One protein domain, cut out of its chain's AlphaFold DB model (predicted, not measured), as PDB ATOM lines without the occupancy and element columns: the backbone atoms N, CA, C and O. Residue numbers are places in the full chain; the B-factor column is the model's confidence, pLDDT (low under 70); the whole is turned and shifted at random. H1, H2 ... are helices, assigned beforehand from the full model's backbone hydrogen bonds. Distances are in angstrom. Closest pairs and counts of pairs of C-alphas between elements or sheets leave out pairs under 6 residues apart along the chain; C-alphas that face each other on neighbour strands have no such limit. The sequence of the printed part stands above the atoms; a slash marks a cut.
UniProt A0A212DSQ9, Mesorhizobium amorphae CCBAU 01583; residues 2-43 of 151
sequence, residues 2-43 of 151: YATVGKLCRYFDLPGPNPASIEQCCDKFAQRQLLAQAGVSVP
ATOM      1  N   TYR A   2     247.614 283.245 164.097       83.94
ATOM      2  CA  TYR A   2     248.470 283.959 165.069       83.94
ATOM      3  C   TYR A   2     247.910 283.990 166.503       83.94
ATOM      4  O   TYR A   2     248.622 283.650 167.440       83.94
ATOM      5  N   ALA A   3     246.618 284.292 166.675       89.12
ATOM      6  CA  ALA A   3     245.970 284.233 167.990       89.12
ATOM      7  C   ALA A   3     245.994 282.814 168.586       89.12
ATOM      8  O   ALA A   3     246.211 282.640 169.780       89.12
ATOM      9  N   THR A   4     245.822 281.791 167.743       91.94
ATOM     10  CA  THR A   4     245.919 280.377 168.135       91.94
ATOM     11  C   THR A   4     247.316 280.039 168.648       91.94
ATOM     12  O   THR A   4     247.429 279.420 169.697       91.94
ATOM     13  N   VAL A   5     248.371 280.495 167.960       92.94
ATOM     14  CA  VAL A   5     249.764 280.311 168.402       92.94
ATOM     15  C   VAL A   5     249.975 280.944 169.773       92.94
ATOM     16  O   VAL A   5     250.451 280.268 170.675       92.94
ATOM     17  N   GLY A   6     249.539 282.191 169.978       92.44
ATOM     18  CA  GLY A   6     249.648 282.827 171.294       92.44
ATOM     19  C   GLY A   6     248.880 282.072 172.392       92.44
ATOM     20  O   GLY A   6     249.352 281.988 173.524       92.44
ATOM     21  N   LYS A   7     247.699 281.511 172.079       94.06
ATOM     22  CA  LYS A   7     246.908 280.706 173.031       94.06
ATOM     23  C   LYS A   7     247.651 279.429 173.416       94.06
ATOM     24  O   LYS A   7     247.668 279.089 174.591       94.06
ATOM     25  N   LEU A   8     248.289 278.766 172.449       96.88
ATOM     26  CA  LEU A   8     249.115 277.585 172.698       96.88
ATOM     27  C   LEU A   8     250.364 277.931 173.511       96.88
ATOM     28  O   LEU A   8     250.642 277.238 174.480       96.88
ATOM     29  N   CYS A   9     251.069 279.022 173.190       94.88
ATOM     30  CA  CYS A   9     252.200 279.489 173.996       94.88
ATOM     31  C   CYS A   9     251.786 279.695 175.456       94.88
ATOM     32  O   CYS A   9     252.424 279.153 176.346       94.88
ATOM     33  N   ARG A  10     250.663 280.391 175.697       93.31
ATOM     34  CA  ARG A  10     250.117 280.575 177.049       93.31
ATOM     35  C   ARG A  10     249.747 279.251 177.721       93.31
ATOM     36  O   ARG A  10     249.972 279.111 178.909       93.31
ATOM     37  N   TYR A  11     249.155 278.314 176.984       96.31
ATOM     38  CA  TYR A  11     248.750 277.014 177.526       96.31
ATOM     39  C   TYR A  11     249.946 276.143 177.942       96.31
ATOM     40  O   TYR A  11     249.842 275.389 178.900       96.31
ATOM     41  N   PHE A  12     251.068 276.250 177.227       96.81
ATOM     42  CA  PHE A  12     252.298 275.499 177.495       96.81
ATOM     43  C   PHE A  12     253.347 276.293 178.293       96.81
ATOM     44  O   PHE A  12     254.503 275.880 178.330       96.81
ATOM     45  N   ASP A  13     252.984 277.439 178.877       94.88
ATOM     46  CA  ASP A  13     253.906 278.339 179.592       94.88
ATOM     47  C   ASP A  13     255.155 278.740 178.777       94.88
ATOM     48  O   ASP A  13     256.247 278.964 179.303       94.88
ATOM     49  N   LEU A  14     254.998 278.856 177.456       95.12
ATOM     50  CA  LEU A  14     256.044 279.295 176.540       95.12
ATOM     51  C   LEU A  14     255.968 280.810 176.300       95.12
ATOM     52  O   LEU A  14     254.871 281.377 176.228       95.12
ATOM     53  N   PRO A  15     257.115 281.474 176.060       89.94
ATOM     54  CA  PRO A  15     257.126 282.849 175.583       89.94
ATOM     55  C   PRO A  15     256.299 282.990 174.300       89.94
ATOM     56  O   PRO A  15     256.451 282.216 173.351       89.94
ATOM     57  N   GLY A  16     255.426 283.993 174.253       89.31
ATOM     58  CA  GLY A  16     254.583 284.230 173.090       89.31
ATOM     59  C   GLY A  16     253.800 285.539 173.168       89.31
ATOM     60  O   GLY A  16     253.660 286.130 174.241       89.31
ATOM     61  N   PRO A  17     253.283 286.015 172.025       88.06
ATOM     62  CA  PRO A  17     252.487 287.232 171.972       88.06
ATOM     63  C   PRO A  17     251.150 287.055 172.701       88.06
ATOM     64  O   PRO A  17     250.551 285.977 172.676       88.06
ATOM     65  N   ASN A  18     250.636 288.135 173.297       90.00
ATOM     66  CA  ASN A  18     249.317 288.121 173.925       90.00
ATOM     67  C   ASN A  18     248.220 287.868 172.864       90.00
ATOM     68  O   ASN A  18     248.047 288.693 171.963       90.00
ATOM     69  N   PRO A  19     247.438 286.774 172.964       91.00
ATOM     70  CA  PRO A  19     246.389 286.456 171.997       91.00
ATOM     71  C   PRO A  19     245.340 287.546 171.840       91.00
ATOM     72  O   PRO A  19     244.901 287.786 170.719       91.00
ATOM     73  N   ALA A  20     244.967 288.216 172.935       91.19
ATOM     74  CA  ALA A  20     243.960 289.271 172.904       91.19
ATOM     75  C   ALA A  20     244.439 290.454 172.053       91.19
ATOM     76  O   ALA A  20     243.706 290.941 171.198       91.19
ATOM     77  N   SER A  21     245.706 290.848 172.210       90.12
ATOM     78  CA  SER A  21     246.325 291.894 171.393       90.12
ATOM     79  C   SER A  21     246.386 291.496 169.917       90.12
ATOM     80  O   SER A  21     246.127 292.316 169.042       90.12
ATOM     81  N   ILE A  22     246.674 290.226 169.615       90.31
ATOM     82  CA  ILE A  22     246.659 289.732 168.233       90.31
ATOM     83  C   ILE A  22     245.250 289.803 167.637       90.31
ATOM     84  O   ILE A  22     245.097 290.233 166.495       90.31
ATOM     85  N   GLU A  23     244.227 289.378 168.379       89.94
ATOM     86  CA  GLU A  23     242.830 289.418 167.928       89.94
ATOM     87  C   GLU A  23     242.378 290.857 167.655       89.94
ATOM     88  O   GLU A  23     241.842 291.130 166.580       89.94
ATOM     89  N   GLN A  24     242.707 291.787 168.555       90.25
ATOM     90  CA  GLN A  24     242.454 293.221 168.395       90.25
ATOM     91  C   GLN A  24     243.148 293.817 167.162       90.25
ATOM     92  O   GLN A  24     242.560 294.641 166.470       90.25
ATOM     93  N   CYS A  25     244.371 293.383 166.842       87.81
ATOM     94  CA  CYS A  25     245.070 293.805 165.626       87.81
ATOM     95  C   CYS A  25     244.511 293.170 164.339       87.81
ATOM     96  O   CYS A  25     244.702 293.719 163.256       87.81
ATOM     97  N   CYS A  26     243.867 292.000 164.420       88.19
ATOM     98  CA  CYS A  26     243.318 291.305 163.250       88.19
ATOM     99  C   CYS A  26     241.901 291.767 162.881       88.19
ATOM    100  O   CYS A  26     241.524 291.665 161.708       88.19
ATOM    101  N   ASP A  27     241.117 292.229 163.860       92.56
ATOM    102  CA  ASP A  27     239.824 292.877 163.642       92.56
ATOM    103  C   ASP A  27     240.042 294.382 163.452       92.56
ATOM    104  O   ASP A  27     240.282 295.130 164.397       92.56
ATOM    105  N   LYS A  28     239.940 294.838 162.203       93.62
ATOM    106  CA  LYS A  28     240.166 296.238 161.836       93.62
ATOM    107  C   LYS A  28     239.180 297.173 162.525       93.62
ATOM    108  O   LYS A  28     239.555 298.299 162.819       93.62
ATOM    109  N   PHE A  29     237.951 296.739 162.807       94.50
ATOM    110  CA  PHE A  29     236.989 297.576 163.520       94.50
ATOM    111  C   PHE A  29     237.445 297.812 164.965       94.50
ATOM    112  O   PHE A  29     237.540 298.962 165.396       94.50
ATOM    113  N   ALA A  30     237.830 296.743 165.671       94.00
ATOM    114  CA  ALA A  30     238.392 296.848 167.019       94.00
ATOM    115  C   ALA A  30     239.692 297.672 167.025       94.00
ATOM    116  O   ALA A  30     239.886 298.530 167.885       94.00
ATOM    117  N   GLN A  31     240.552 297.474 166.023       94.81
ATOM    118  CA  GLN A  31     241.780 298.245 165.850       94.81
ATOM    119  C   GLN A  31     241.499 299.751 165.736       94.81
ATOM    120  O   GLN A  31     242.172 300.542 166.394       94.81
ATOM    121  N   ARG A  32     240.518 300.169 164.922       95.31
ATOM    122  CA  ARG A  32     240.162 301.592 164.780       95.31
ATOM    123  C   ARG A  32     239.629 302.180 166.081       95.31
ATOM    124  O   ARG A  32     240.050 303.273 166.447       95.31
ATOM    125  N   GLN A  33     238.789 301.439 166.806       95.44
ATOM    126  CA  GLN A  33     238.280 301.876 168.107       95.44
ATOM    127  C   GLN A  33     239.412 302.084 169.120       95.44
ATOM    128  O   GLN A  33     239.455 303.120 169.777       95.44
ATOM    129  N   LEU A  34     240.352 301.141 169.215       95.06
ATOM    130  CA  LEU A  34     241.484 301.235 170.140       95.06
ATOM    131  C   LEU A  34     242.432 302.387 169.787       95.06
ATOM    132  O   LEU A  34     242.884 303.101 170.676       95.06
ATOM    133  N   LEU A  35     242.711 302.594 168.498       94.12
ATOM    134  CA  LEU A  35     243.533 303.713 168.036       94.12
ATOM    135  C   LEU A  35     242.875 305.061 168.359       94.12
ATOM    136  O   LEU A  35     243.537 305.935 168.914       94.12
ATOM    137  N   ALA A  36     241.574 305.199 168.090       94.06
ATOM    138  CA  ALA A  36     240.824 306.409 168.415       94.06
ATOM    139  C   ALA A  36     240.794 306.678 169.930       94.06
ATOM    140  O   ALA A  36     241.034 307.803 170.360       94.06
ATOM    141  N   GLN A  37     240.572 305.642 170.749       95.12
ATOM    142  CA  GLN A  37     240.630 305.740 172.215       95.12
ATOM    143  C   GLN A  37     242.016 306.164 172.721       95.12
ATOM    144  O   GLN A  37     242.114 306.864 173.724       95.12
ATOM    145  N   ALA A  38     243.081 305.779 172.016       94.00
ATOM    146  CA  ALA A  38     244.452 306.191 172.305       94.00
ATOM    147  C   ALA A  38     244.814 307.585 171.746       94.00
ATOM    148  O   ALA A  38     245.974 307.986 171.822       94.00
ATOM    149  N   GLY A  39     243.859 308.319 171.162       94.56
ATOM    150  CA  GLY A  39     244.084 309.646 170.580       94.56
ATOM    151  C   GLY A  39     244.815 309.630 169.234       94.56
ATOM    152  O   GLY A  39     245.240 310.679 168.751       94.56
ATOM    153  N   VAL A  40     244.970 308.461 168.608       93.75
ATOM    154  CA  VAL A  40     245.535 308.347 167.261       93.75
ATOM    155  C   VAL A  40     244.445 308.684 166.250       93.75
ATOM    156  O   VAL A  40     243.376 308.075 166.256       93.75
ATOM    157  N   SER A  41     244.733 309.632 165.359       92.56
ATOM    158  CA  SER A  41     243.822 309.972 164.265       92.56
ATOM    159  C   SER A  41     243.575 308.753 163.373       92.56
ATOM    160  O   SER A  41     244.517 308.086 162.931       92.56
ATOM    161  N   VAL A  42     242.303 308.456 163.119       94.25
ATOM    162  CA  VAL A  42     241.856 307.365 162.252       94.25
ATOM    163  C   VAL A  42     240.920 307.921 161.177       94.25
ATOM    164  O   VAL A  42     240.135 308.815 161.493       94.25
ATOM    165  N   PRO A  43     240.971 307.408 159.932       94.38
ATOM    166  CA  PRO A  43     240.014 307.795 158.893       94.38
ATOM    167  C   PRO A  43     238.584 307.473 159.327       94.38
ATOM    168  O   PRO A  43     238.393 306.532 160.107       94.38
TER     169      PRO A  43
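What this domain is: This is residues 2 to 43 of the 151 residues of a protein of Mesorhizobium amorphae CCBAU 01583 (UniProt A0A212DSQ9). What shape do residues 2 to 43 make? Three short helices stand in a thin row: H1 and H2 side by side as a hairpin, and H3 beyond H2, turned away at a corner. How large is it? The 42 printed residues, with three named helices and no named strand, are all helix by class, loose, with a radius of gyration of the C-alphas of 12.6 A, and span 38 by 15 by 8 A, a rod.

Where its parts are: Where does H1 run? Residues 2 to 11, 14.3 A, from C-alpha 2 at (248.470, 283.959, 165.069). What follows? H2 holds residues 19 to 26, 10.5 A, and H3 residues 28 to 37, 14.1 A, ending at C-alpha 37 at (240.630, 305.740, 172.215).

How they stand to each other: How do H1 and H2 stand? This helical hairpin touches, the closest C-alphas being those of Ala 3 and Pro 19, 4.6 A apart, at a shallow tilt of 4 degrees, opposite ways. And H3? It only just touches H2, only at the corner, with 3 pairs of C-alphas within 8 A, the closest Cys 25 and Gln 31 at 5.5 A; their lines are about perpendicular, at 79 degrees. H1 and H3 are apart. Are the backbones whole? In H1, H2 and H3 every O i to N i+4 pair is within hydrogen-bond range.

The domain as a whole: How far does it reach? The C-alphas farthest apart, those of Phe 12 and Pro 43, are 39.2 A apart. Is anything cut or uncertain? The printed part has no cut, the H1 to H2 link is short, the H2 to H3 link tight, and no printed residue is under 70 in pLDDT.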